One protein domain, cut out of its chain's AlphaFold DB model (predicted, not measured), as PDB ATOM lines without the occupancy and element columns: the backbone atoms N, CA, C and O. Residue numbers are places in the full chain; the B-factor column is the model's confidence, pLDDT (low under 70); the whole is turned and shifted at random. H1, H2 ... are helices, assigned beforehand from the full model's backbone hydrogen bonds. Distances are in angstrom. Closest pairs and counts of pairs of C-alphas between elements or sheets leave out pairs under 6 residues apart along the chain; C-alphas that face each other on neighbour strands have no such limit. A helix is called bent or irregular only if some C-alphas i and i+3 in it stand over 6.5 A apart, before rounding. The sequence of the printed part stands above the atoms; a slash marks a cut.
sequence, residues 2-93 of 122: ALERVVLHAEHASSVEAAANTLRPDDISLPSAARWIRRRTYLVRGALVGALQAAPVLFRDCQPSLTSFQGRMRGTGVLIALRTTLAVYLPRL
ATOM      1  N   ALA A   2      90.090  64.109  96.546       82.62
ATOM      2  CA  ALA A   2      90.234  65.579  96.636       82.62
ATOM      3  C   ALA A   2      90.228  66.302  95.269       82.62
ATOM      4  O   ALA A   2      89.478  67.254  95.085       82.62
ATOM      5  N   LEU A   3      91.005  65.813  94.293       90.69
ATOM      6  CA  LEU A   3      91.077  66.406  92.948       90.69
ATOM      7  C   LEU A   3      89.725  66.384  92.218       90.69
ATOM      8  O   LEU A   3      89.334  67.378  91.620       90.69
ATOM      9  N   GLU A   4      89.012  65.258  92.279       92.69
ATOM     10  CA  GLU A   4      87.692  65.118  91.651       92.69
ATOM     11  C   GLU A   4      86.692  66.118  92.214       92.69
ATOM     12  O   GLU A   4      86.006  66.768  91.439       92.69
ATOM     13  N   ARG A   5      86.650  66.297  93.542       93.62
ATOM     14  CA  ARG A   5      85.757  67.281  94.170       93.62
ATOM     15  C   ARG A   5      86.038  68.701  93.694       93.62
ATOM     16  O   ARG A   5      85.097  69.428  93.408       93.62
ATOM     17  N   VAL A   6      87.312  69.079  93.574       95.56
ATOM     18  CA  VAL A   6      87.697  70.397  93.047       95.56
ATOM     19  C   VAL A   6      87.199  70.574  91.617       95.56
ATOM     20  O   VAL A   6      86.608  71.603  91.301       95.56
ATOM     21  N   VAL A   7      87.437  69.589  90.747       96.56
ATOM     22  CA  VAL A   7      87.060  69.700  89.333       96.56
ATOM     23  C   VAL A   7      85.543  69.669  89.163       96.56
ATOM     24  O   VAL A   7      85.029  70.487  88.416       96.56
ATOM     25  N   LEU A   8      84.823  68.821  89.900       95.62
ATOM     26  CA  LEU A   8      83.356  68.815  89.919       95.62
ATOM     27  C   LEU A   8      82.791  70.158  90.387       95.62
ATOM     28  O   LEU A   8      81.900  70.712  89.754       95.62
ATOM     29  N   HIS A   9      83.339  70.725  91.462       96.75
ATOM     30  CA  HIS A   9      82.916  72.043  91.921       96.75
ATOM     31  C   HIS A   9      83.196  73.121  90.861       96.75
ATOM     32  O   HIS A   9      82.347  73.968  90.612       96.75
ATOM     33  N   ALA A  10      84.346  73.056  90.183       97.00
ATOM     34  CA  ALA A  10      84.670  73.964  89.087       97.00
ATOM     35  C   ALA A  10      83.787  73.765  87.837       97.00
ATOM     36  O   ALA A  10      83.540  74.739  87.136       97.00
ATOM     37  N   GLU A  11      83.306  72.547  87.556       96.31
ATOM     38  CA  GLU A  11      82.343  72.264  86.475       96.31
ATOM     39  C   GLU A  11      80.969  72.901  86.738       96.31
ATOM     40  O   GLU A  11      80.280  73.267  85.788       96.31
ATOM     41  N   HIS A  12      80.582  73.051  88.010       96.56
ATOM     42  CA  HIS A  12      79.297  73.631  88.417       96.56
ATOM     43  C   HIS A  12      79.367  75.110  88.823       96.56
ATOM     44  O   HIS A  12      78.329  75.744  89.009       96.56
ATOM     45  N   ALA A  13      80.564  75.674  88.976       97.19
ATOM     46  CA  ALA A  13      80.744  77.081  89.304       97.19
ATOM     47  C   ALA A  13      80.504  77.983  88.082       97.19
ATOM     48  O   ALA A  13      80.759  77.602  86.941       97.19
ATOM     49  N   SER A  14      80.084  79.225  88.325       96.44
ATOM     50  CA  SER A  14      79.903  80.232  87.268       96.44
ATOM     51  C   SER A  14      81.219  80.665  86.611       96.44
ATOM     52  O   SER A  14      81.224  81.128  85.472       96.44
ATOM     53  N   SER A  15      82.343  80.525  87.319       97.50
ATOM     54  CA  SER A  15      83.690  80.795  86.815       97.50
ATOM     55  C   SER A  15      84.749  80.060  87.638       97.50
ATOM     56  O   SER A  15      84.491  79.576  88.745       97.50
ATOM     57  N   VAL A  16      85.981  80.000  87.119       97.06
ATOM     58  CA  VAL A  16      87.101  79.410  87.868       97.06
ATOM     59  C   VAL A  16      87.480  80.278  89.067       97.06
ATOM     60  O   VAL A  16      87.865  79.751  90.104       97.06
ATOM     61  N   GLU A  17      87.341  81.596  88.955       97.62
ATOM     62  CA  GLU A  17      87.517  82.549  90.044       97.62
ATOM     63  C   GLU A  17      86.492  82.323  91.160       97.62
ATOM     64  O   GLU A  17      86.875  82.318  92.327       97.62
ATOM     65  N   ALA A  18      85.225  82.066  90.821       97.69
ATOM     66  CA  ALA A  18      84.198  81.732  91.806       97.69
ATOM     67  C   ALA A  18      84.543  80.424  92.536       97.69
ATOM     68  O   ALA A  18      84.596  80.404  93.764       97.69
ATOM     69  N   ALA A  19      84.894  79.371  91.789       97.56
ATOM     70  CA  ALA A  19      85.349  78.109  92.377       97.56
ATOM     71  C   ALA A  19      86.593  78.296  93.263       97.56
ATOM     72  O   ALA A  19      86.683  77.729  94.348       97.56
ATOM     73  N   ALA A  20      87.558  79.102  92.817       97.38
ATOM     74  CA  ALA A  20      88.772  79.394  93.569       97.38
ATOM     75  C   ALA A  20      88.478  80.161  94.854       97.38
ATOM     76  O   ALA A  20      89.068  79.848  95.882       97.38
ATOM     77  N   ASN A  21      87.564  81.128  94.816       97.31
ATOM     78  CA  ASN A  21      87.188  81.888  95.999       97.31
ATOM     79  C   ASN A  21      86.513  81.007  97.058       97.31
ATOM     80  O   ASN A  21      86.735  81.222  98.242       97.31
ATOM     81  N   THR A  22      85.745  79.999  96.634       97.12
ATOM     82  CA  THR A  22      85.095  79.039  97.537       97.12
ATOM     83  C   THR A  22      86.048  77.969  98.075       97.12
ATOM     84  O   THR A  22      85.907  77.549  99.218       97.12
ATOM     85  N   LEU A  23      86.993  77.485  97.260       96.12
ATOM     86  CA  LEU A  23      87.812  76.310  97.595       96.12
ATOM     87  C   LEU A  23      89.196  76.630  98.168       96.12
ATOM     88  O   LEU A  23      89.857  75.722  98.676       96.12
ATOM     89  N   ARG A  24      89.691  77.861  98.006       95.56
ATOM     90  CA  ARG A  24      91.041  78.217  98.456       95.56
ATOM     91  C   ARG A  24      91.122  78.229  99.991       95.56
ATOM     92  O   ARG A  24      90.214  78.752 100.627       95.56
ATOM     93  N   PRO A  25      92.215  77.721 100.574       93.75
ATOM     94  CA  PRO A  25      92.584  78.034 101.951       93.75
ATOM     95  C   PRO A  25      92.851  79.536 102.147       93.75
ATOM     96  O   PRO A  25      93.177  80.241 101.184       93.75
ATOM     97  N   ASP A  26      92.757  80.013 103.390       91.81
ATOM     98  CA  ASP A  26      92.896  81.439 103.725       91.81
ATOM     99  C   ASP A  26      94.288  82.007 103.400       91.81
ATOM    100  O   ASP A  26      94.406  83.165 102.995       91.81
ATOM    101  N   ASP A  27      95.332  81.181 103.499       95.38
ATOM    102  CA  ASP A  27      96.729  81.524 103.211       95.38
ATOM    103  C   ASP A  27      97.069  81.520 101.707       95.38
ATOM    104  O   ASP A  27      98.157  81.942 101.305       95.38
ATOM    105  N   ILE A  28      96.140  81.093 100.844       95.12
ATOM    106  CA  ILE A  28      96.340  81.050  99.394       95.12
ATOM    107  C   ILE A  28      95.618  82.213  98.715       95.12
ATOM    108  O   ILE A  28      94.397  82.374  98.802       95.12
ATOM    109  N   SER A  29      96.369  82.998  97.939       97.75
ATOM    110  CA  SER A  29      95.797  84.092  97.155       97.75
ATOM    111  C   SER A  29      94.853  83.581  96.058       97.75
ATOM    112  O   SER A  29      95.091  82.549  95.418       97.75
ATOM    113  N   LEU A  30      93.787  84.343  95.792       97.38
ATOM    114  CA  LEU A  30      92.795  84.015  94.763       97.38
ATOM    115  C   LEU A  30      93.419  83.740  93.376       97.38
ATOM    116  O   LEU A  30      93.068  82.721  92.774       97.38
ATOM    117  N   PRO A  31      94.376  84.547  92.861       97.81
ATOM    118  CA  PRO A  31      94.992  84.279  91.560       97.81
ATOM    119  C   PRO A  31      95.759  82.949  91.514       97.81
ATOM    120  O   PRO A  31      95.728  82.245  90.500       97.81
ATOM    121  N   SER A  32      96.434  82.583  92.607       96.88
ATOM    122  CA  SER A  32      97.177  81.324  92.715       96.88
ATOM    123  C   SER A  32      96.235  80.122  92.737       96.88
ATOM    124  O   SER A  32      96.446  79.161  91.989       96.88
ATOM    125  N   ALA A  33      95.156  80.206  93.520       97.56
ATOM    126  CA  ALA A  33      94.116  79.183  93.554       97.56
ATOM    127  C   ALA A  33      93.448  79.006  92.180       97.56
ATOM    128  O   ALA A  33      93.374  77.886  91.671       97.56
ATOM    129  N   ALA A  34      93.052  80.102  91.525       98.12
ATOM    130  CA  ALA A  34      92.441  80.061  90.198       98.12
ATOM    131  C   ALA A  34      93.375  79.426  89.157       98.12
ATOM    132  O   ALA A  34      92.949  78.565  88.383       98.12
ATOM    133  N   ARG A  35      94.669  79.774  89.165       98.00
ATOM    134  CA  ARG A  35      95.672  79.155  88.280       98.00
ATOM    135  C   ARG A  35      95.772  77.649  88.502       98.00
ATOM    136  O   ARG A  35      95.816  76.886  87.532       98.00
ATOM    137  N   TRP A  36      95.812  77.216  89.760       97.12
ATOM    138  CA  TRP A  36      95.886  75.799  90.096       97.12
ATOM    139  C   TRP A  36      94.632  75.046  89.639       97.12
ATOM    140  O   TRP A  36      94.767  74.032  88.950       97.12
ATOM    141  N   ILE A  37      93.432  75.571  89.918       97.62
ATOM    142  CA  ILE A  37      92.165  74.963  89.482       97.62
ATOM    143  C   ILE A  37      92.105  74.884  87.954       97.62
ATOM    144  O   ILE A  37      91.888  73.796  87.425       97.62
ATOM    145  N   ARG A  38      92.402  75.977  87.230       97.31
ATOM    146  CA  ARG A  38      92.457  75.981  85.751       97.31
ATOM    147  C   ARG A  38      93.338  74.859  85.218       97.31
ATOM    148  O   ARG A  38      92.918  74.096  84.348       97.31
ATOM    149  N   ARG A  39      94.550  74.729  85.766       95.94
ATOM    150  CA  ARG A  39      95.496  73.688  85.354       95.94
ATOM    151  C   ARG A  39      94.951  72.289  85.632       95.94
ATOM    152  O   ARG A  39      95.092  71.405  84.791       95.94
ATOM    153  N   ARG A  40      94.346  72.066  86.799       95.19
ATOM    154  CA  ARG A  40      93.787  70.762  87.173       95.19
ATOM    155  C   ARG A  40      92.592  70.376  86.308       95.19
ATOM    156  O   ARG A  40      92.580  69.256  85.801       95.19
ATOM    157  N   THR A  41      91.667  71.298  86.063       96.25
ATOM    158  CA  THR A  41      90.521  71.078  85.172       96.25
ATOM    159  C   THR A  41      90.974  70.788  83.744       96.25
ATOM    160  O   THR A  41      90.487  69.841  83.135       96.25
ATOM    161  N   TYR A  42      91.962  71.527  83.227       95.69
ATOM    162  CA  TYR A  42      92.527  71.276  81.898       95.69
ATOM    163  C   TYR A  42      93.100  69.857  81.762       95.69
ATOM    164  O   TYR A  42      92.763  69.140  80.821       95.69
ATOM    165  N   LEU A  43      93.923  69.426  82.724       94.44
ATOM    166  CA  LEU A  43      94.533  68.091  82.701       94.44
ATOM    167  C   LEU A  43      93.486  66.976  82.809       94.44
ATOM    168  O   LEU A  43      93.553  65.998  82.065       94.44
ATOM    169  N   VAL A  44      92.504  67.127  83.703       95.94
ATOM    170  CA  VAL A  44      91.409  66.155  83.833       95.94
ATOM    171  C   VAL A  44      90.615  66.077  82.537       95.94
ATOM    172  O   VAL A  44      90.436  64.979  82.018       95.94
ATOM    173  N   ARG A  45      90.225  67.214  81.952       95.94
ATOM    174  CA  ARG A  45      89.494  67.242  80.680       95.94
ATOM    175  C   ARG A  45      90.272  66.558  79.556       95.94
ATOM    176  O   ARG A  45      89.692  65.755  78.832       95.94
ATOM    177  N   GLY A  46      91.576  66.814  79.439       95.62
ATOM    178  CA  GLY A  46      92.436  66.137  78.462       95.62
ATOM    179  C   GLY A  46      92.459  64.615  78.645       95.62
ATOM    180  O   GLY A  46      92.353  63.870  77.672       95.62
ATOM    181  N   ALA A  47      92.513  64.138  79.890       95.12
ATOM    182  CA  ALA A  47      92.427  62.712  80.185       95.12
ATOM    183  C   ALA A  47      91.054  62.109  79.876       95.12
ATOM    184  O   ALA A  47      90.999  61.014  79.319       95.12
ATOM    185  N   LEU A  48      89.962  62.823  80.154       96.06
ATOM    186  CA  LEU A  48      88.613  62.379  79.794       96.06
ATOM    187  C   LEU A  48      88.424  62.305  78.273       96.06
ATOM    188  O   LEU A  48      87.867  61.331  77.781       96.06
ATOM    189  N   VAL A  49      88.950  63.270  77.512       96.50
ATOM    190  CA  VAL A  49      88.976  63.190  76.040       96.50
ATOM    191  C   VAL A  49      89.749  61.952  75.578       96.50
ATOM    192  O   VAL A  49      89.264  61.212  74.724       96.50
ATOM    193  N   GLY A  50      90.916  61.683  76.169       95.38
ATOM    194  CA  GLY A  50      91.678  60.465  75.883       95.38
ATOM    195  C   GLY A  50      90.890  59.188  76.193       95.38
ATOM    196  O   GLY A  50      90.919  58.247  75.405       95.38
ATOM    197  N   ALA A  51      90.140  59.164  77.298       95.06
ATOM    198  CA  ALA A  51      89.276  58.041  77.661       95.06
ATOM    199  C   ALA A  51      88.174  57.791  76.619       95.06
ATOM    200  O   ALA A  51      87.967  56.643  76.219       95.06
ATOM    201  N   LEU A  52      87.519  58.854  76.135       95.81
ATOM    202  CA  LEU A  52      86.512  58.760  75.071       95.81
ATOM    203  C   LEU A  52      87.107  58.196  73.775       95.81
ATOM    204  O   LEU A  52      86.484  57.363  73.124       95.81
ATOM    205  N   GLN A  53      88.326  58.607  73.418       94.88
ATOM    206  CA  GLN A  53      89.011  58.109  72.219       94.88
ATOM    207  C   GLN A  53      89.516  56.669  72.372       94.88
ATOM    208  O   GLN A  53      89.522  55.918  71.400       94.88
ATOM    209  N   ALA A  54      89.937  56.268  73.574       94.75
ATOM    210  CA  ALA A  54      90.454  54.928  73.834       94.75
ATOM    211  C   ALA A  54      89.354  53.855  73.844       94.75
ATOM    212  O   ALA A  54      89.602  52.722  73.437       94.75
ATOM    213  N   ALA A  55      88.146  54.197  74.302       93.44
ATOM    214  CA  ALA A  55      87.028  53.261  74.391       93.44
ATOM    215  C   ALA A  55      85.688  53.901  73.968       93.44
ATOM    216  O   ALA A  55      84.760  53.994  74.781       93.44
ATOM    217  N   PRO A  56      85.540  54.302  72.692       92.44
ATOM    218  CA  PRO A  56      84.367  55.044  72.218       92.44
ATOM    219  C   PRO A  56      83.064  54.243  72.325       92.44
ATOM    220  O   PRO A  56      81.996  54.812  72.521       92.44
ATOM    221  N   VAL A  57      83.140  52.909  72.239       92.81
ATOM    222  CA  VAL A  57      81.970  52.030  72.388       92.81
ATOM    223  C   VAL A  57      81.461  52.013  73.833       92.81
ATOM    224  O   VAL A  57      80.252  52.019  74.044       92.81
ATOM    225  N   LEU A  58      82.363  52.026  74.825       90.56
ATOM    226  CA  LEU A  58      82.000  51.982  76.248       90.56
ATOM    227  C   LEU A  58      81.443  53.318  76.751       90.56
ATOM    228  O   LEU A  58      80.556  53.338  77.604       90.56
ATOM    229  N   PHE A  59      81.958  54.428  76.223       92.19
ATOM    230  CA  PHE A  59      81.604  55.783  76.653       92.19
ATOM    231  C   PHE A  59      80.828  56.556  75.589       92.19
ATOM    232  O   PHE A  59      80.980  57.772  75.454       92.19
ATOM    233  N   ARG A  60      79.981  55.850  74.834       88.06
ATOM    234  CA  ARG A  60      79.049  56.482  73.901       88.06
ATOM    235  C   ARG A  60      78.204  57.521  74.651       88.06
ATOM    236  O   ARG A  60      77.772  57.278  75.778       88.06
ATOM    237  N   ASP A  61      78.026  58.684  74.030       89.81
ATOM    238  CA  ASP A  61      77.258  59.830  74.541       89.81
ATOM    239  C   ASP A  61      77.827  60.507  75.803       89.81
ATOM    240  O   ASP A  61      77.247  61.472  76.306       89.81
ATOM    241  N   CYS A  62      78.986  60.066  76.307       93.75
ATOM    242  CA  CYS A  62      79.671  60.768  77.384       93.75
ATOM    243  C   CYS A  62      80.376  62.023  76.855       93.75
ATOM    244  O   CYS A  62      81.085  62.000  75.848       93.75
ATOM    245  N   GLN A  63      80.224  63.122  77.587       94.62
ATOM    246  CA  GLN A  63      80.997  64.343  77.383       94.62
ATOM    247  C   GLN A  63      82.296  64.276  78.199       94.62
ATOM    248  O   GLN A  63      82.351  63.566  79.207       94.62
ATOM    249  N   PRO A  64      83.358  65.013  77.822       95.19
ATOM    250  CA  PRO A  64      84.616  65.038  78.567       95.19
ATOM    251  C   PRO A  64      84.507  65.881  79.858       95.19
ATOM    252  O   PRO A  64      85.241  66.855  80.030       95.19
ATOM    253  N   SER A  65      83.585  65.510  80.751       95.56
ATOM    254  CA  SER A  65      83.341  66.105  82.073       95.56
ATOM    255  C   SER A  65      83.163  65.024  83.138       95.56
ATOM    256  O   SER A  65      82.596  63.962  82.869       95.56
ATOM    257  N   LEU A  66      83.621  65.275  84.365       94.62
ATOM    258  CA  LEU A  66      83.451  64.330  85.470       94.62
ATOM    259  C   LEU A  66      81.972  64.050  85.732       94.62
ATOM    260  O   LEU A  66      81.615  62.895  85.952       94.62
ATOM    261  N   THR A  67      81.120  65.071  85.619       94.12
ATOM    262  CA  THR A  67      79.663  64.938  85.764       94.12
ATOM    263  C   THR A  67      79.075  63.900  84.796       94.12
ATOM    264  O   THR A  67      78.285  63.047  85.197       94.12
ATOM    265  N   SER A  68      79.492  63.906  83.522       94.00
ATOM    266  CA  SER A  68      78.989  62.949  82.525       94.00
ATOM    267  C   SER A  68      79.432  61.515  82.826       94.00
ATOM    268  O   SER A  68      78.650  60.571  82.693       94.00
ATOM    269  N   PHE A  69      80.671  61.343  83.290       92.75
ATOM    270  CA  PHE A  69      81.194  60.031  83.659       92.75
ATOM    271  C   PHE A  69      80.630  59.505  84.988       92.75
ATOM    272  O   PHE A  69      80.486  58.290  85.125       92.75
ATOM    273  N   GLN A  70      80.254  60.370  85.942       89.94
ATOM    274  CA  GLN A  70      79.616  59.953  87.202       89.94
ATOM    275  C   GLN A  70      78.338  59.147  86.965       89.94
ATOM    276  O   GLN A  70      78.147  58.119  87.606       89.94
ATOM    277  N   GLY A  71      77.495  59.556  86.014       82.94
ATOM    278  CA  GLY A  71      76.262  58.825  85.695       82.94
ATOM    279  C   GLY A  71      76.497  57.423  85.112       82.94
ATOM    280  O   GLY A  71      75.616  56.568  85.178       82.94
ATOM    281  N   ARG A  72      77.685  57.169  84.547       84.19
ATOM    282  CA  ARG A  72      78.060  55.894  83.912       84.19
ATOM    283  C   ARG A  72      78.867  54.987  84.847       84.19
ATOM    284  O   ARG A  72      78.791  53.765  84.739       84.19
ATOM    285  N   MET A  73      79.656  55.573  85.743       83.94
ATOM    286  CA  MET A  73      80.614  54.865  86.590       83.94
ATOM    287  C   MET A  73      79.995  54.502  87.943       83.94
ATOM    288  O   MET A  73      79.496  55.362  88.658       83.94
ATOM    289  N   ARG A  74      80.083  53.227  88.340       71.62
ATOM    290  CA  ARG A  74      79.754  52.788  89.707       71.62
ATOM    291  C   ARG A  74      81.034  52.763  90.547       71.62
ATOM    292  O   ARG A  74      82.013  52.160  90.115       71.62
ATOM    293  N   GLY A  75      81.049  53.385  91.729       68.50
ATOM    294  CA  GLY A  75      82.175  53.273  92.670       68.50
ATOM    295  C   GLY A  75      82.542  54.550  93.431       68.50
ATOM    296  O   GLY A  75      81.833  55.549  93.387       68.50
ATOM    297  N   THR A  76      83.674  54.498  94.140       71.25
ATOM    298  CA  THR A  76      84.142  55.512  95.109       71.25
ATOM    299  C   THR A  76      84.806  56.752  94.494       71.25
ATOM    300  O   THR A  76      85.119  57.695  95.220       71.25
ATOM    301  N   GLY A  77      85.025  56.784  93.177       87.88
ATOM    302  CA  GLY A  77      85.584  57.941  92.474       87.88
ATOM    303  C   GLY A  77      85.751  57.696  90.978       87.88
ATOM    304  O   GLY A  77      86.157  56.610  90.560       87.88
ATOM    305  N   VAL A  78      85.442  58.708  90.168       92.88
ATOM    306  CA  VAL A  78      85.363  58.585  88.703       92.88
ATOM    307  C   VAL A  78      86.721  58.292  88.079       92.88
ATOM    308  O   VAL A  78      86.827  57.407  87.238       92.88
ATOM    309  N   LEU A  79      87.777  58.996  88.487       93.31
ATOM    310  CA  LEU A  79      89.110  58.837  87.904       93.31
ATOM    311  C   LEU A  79      89.715  57.481  88.261       93.31
ATOM    312  O   LEU A  79      90.381  56.876  87.426       93.31
ATOM    313  N   ILE A  80      89.469  56.987  89.478       92.38
ATOM    314  CA  ILE A  80      89.920  55.651  89.895       92.38
ATOM    315  C   ILE A  80      89.174  54.585  89.090       92.38
ATOM    316  O   ILE A  80      89.806  53.711  88.501       92.38
ATOM    317  N   ALA A  81      87.846  54.689  89.007       92.50
ATOM    318  CA  ALA A  81      87.030  53.740  88.259       92.50
ATOM    319  C   ALA A  81      87.372  53.739  86.755       92.50
ATOM    320  O   ALA A  81      87.473  52.671  86.145       92.50
ATOM    321  N   LEU A  82      87.652  54.913  86.177       93.44
ATOM    322  CA  LEU A  82      88.142  55.041  84.806       93.44
ATOM    323  C   LEU A  82      89.515  54.406  84.629       93.44
ATOM    324  O   LEU A  82      89.720  53.682  83.659       93.44
ATOM    325  N   ARG A  83      90.446  54.633  85.561       93.56
ATOM    326  CA  ARG A  83      91.789  54.047  85.493       93.56
ATOM    327  C   ARG A  83      91.739  52.518  85.518       93.56
ATOM    328  O   ARG A  83      92.473  51.888  84.763       93.56
ATOM    329  N   THR A  84      90.857  51.929  86.326       93.06
ATOM    330  CA  THR A  84      90.644  50.473  86.357       93.06
ATOM    331  C   THR A  84      90.011  49.970  85.060       93.06
ATOM    332  O   THR A  84      90.513  49.027  84.457       93.06
ATOM    333  N   THR A  85      88.950  50.629  84.587       92.88
ATOM    334  CA  THR A  85      88.252  50.255  83.340       92.88
ATOM    335  C   THR A  85      89.170  50.341  82.118       92.88
ATOM    336  O   THR A  85      89.092  49.520  81.209       92.88
ATOM    337  N   LEU A  86      90.068  51.326  82.100       93.75
ATOM    338  CA  LEU A  86      90.980  51.607  80.993       93.75
ATOM    339  C   LEU A  86      92.396  51.071  81.234       93.75
ATOM    340  O   LEU A  86      93.339  51.577  80.627       93.75
ATOM    341  N   ALA A  87      92.561  50.050  82.083       94.56
ATOM    342  CA  ALA A  87      93.868  49.511  82.473       94.56
ATOM    343  C   ALA A  87      94.789  49.203  81.271       94.56
ATOM    344  O   ALA A  87      95.972  49.544  81.285       94.56
ATOM    345  N   VAL A  88      94.232  48.637  80.196       94.44
ATOM    346  CA  VAL A  88      94.967  48.293  78.962       94.44
ATOM    347  C   VAL A  88      95.433  49.536  78.186       94.44
ATOM    348  O   VAL A  88      96.441  49.497  77.485       94.44
ATOM    349  N   TYR A  89      94.742  50.667  78.337       93.81
ATOM    350  CA  TYR A  89      95.016  51.903  77.600       93.81
ATOM    351  C   TYR A  89      95.883  52.904  78.376       93.81
ATOM    352  O   TYR A  89      96.325  53.894  77.791       93.81
ATOM    353  N   LEU A  90      96.173  52.664  79.662       93.31
ATOM    354  CA  LEU A  90      96.917  53.601  80.520       93.31
ATOM    355  C   LEU A  90      98.242  54.114  79.934       93.31
ATOM    356  O   LEU A  90      98.504  55.307  80.100       93.31
ATOM    357  N   PRO A  91      99.061  53.302  79.230       91.44
ATOM    358  CA  PRO A  91     100.299  53.789  78.616       91.44
ATOM    359  C   PRO A  91     100.094  54.891  77.569       91.44
ATOM    360  O   PRO A  91     101.022  55.642  77.285       91.44
ATOM    361  N   ARG A  92      98.893  54.985  76.988       90.06
ATOM    362  CA  ARG A  92      98.549  55.917  75.902       90.06
ATOM    363  C   ARG A  92      97.712  57.105  76.376       90.06
ATOM    364  O   ARG A  92      97.496  58.037  75.608       90.06
ATOM    365  N   LEU A  93      97.214  57.066  77.611       92.94
ATOM    366  CA  LEU A  93      96.377  58.120  78.176       92.94
ATOM    367  C   LEU A  93      97.235  59.190  78.862       92.94
ATOM    368  O   LEU A  93      98.233  58.863  79.508       92.94
TER     369      LEU A  93
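What this domain is: This is residues 2 to 93 of the 122 residues of an uncharacterized protein of Marinobacter sp. lvr2a5a20 (UniProt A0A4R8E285). One long helix, H3, runs along most of the length of an elongated body, and the shorter helices H1 and H2 pack across one side of its first half. H4 and H5 follow in the second half, H4 packing on H1 and H5 close alongside H3, while the short, irregular H6 sits near the last residues of H3. The printed part has 92 residues, with six named helices in the order H1 to H6 and no named strand; its class is all helix. It is compact, with a radius of gyration of the C-alphas of 14.2 A and spans of 43 by 25 by 20 A.

How they stand to each other: H1, residues 2 to 12, is the hub, touching three other helices. It touches H2, residues 16 to 23, at a steep tilt of 49 degrees, opposite ways; the closest C-alphas, of Ala 10 and Ala 19, are 5.3 A apart. H3, residues 30 to 54, touches H2 with residues 30 to 38 alone, only just about perpendicular at 72 degrees, the closest C-alphas being those of Ala 20 and Ala 34 at 5.0 A. With residues 37 to 44 alone H3 touches H1, about perpendicular at 88 degrees, where the closest C-alphas, of Val 7 and Thr 41, are 5.6 A apart. H4, residues 66 to 70, touches H1, the closest C-alphas being those of Leu 8 and Leu 66 at 6.3 A. H5, residues 78 to 85, only just touches H4, with 3 pairs of C-alphas within 8 A, the closest being those of Gln 70 and Val 78 at 6.1 A. H3 and H5 are close but not clearly touching, at a shallow tilt of 27 degrees, the same way; the closest C-alphas, of Ala 51 and Leu 82, are 7.8 A apart. H6, residues 87 to 92, is close to H3 but not clearly touching it, the closest C-alphas being those of Ala 54 and Tyr 89 at 6.6 A. Among the pairs that are apart are H2 and H5, and H1 and H6. In H1, H2, H3, H4 and H5 every O i to N i+4 pair is within hydrogen-bond range; in H6 0 of 2 are, and 1 of 3 O i to N i+3 pairs.

Where its parts are: H1 begins at C-alpha 2, (90.234, 65.579, 96.636), and measures 15.9 A from first to last C-alpha. H3 measures 35.9 A, from C-alpha 30 at (92.795, 84.015, 94.763) to C-alpha 54 at (90.454, 54.928, 73.834). H6 ends at C-alpha 92, (98.549, 55.917, 75.902), and is irregular: C-alphas 88 and 91 are 7.7 A apart.

The domain as a whole: The two C-alphas farthest apart, of Asp 27 and Val 57, are 45.1 A apart. The printed part has no cut. The link from H3 to H4, 11 residues, is long. The mean pLDDT of the printed part is 93.5, and residue 75 is under 70.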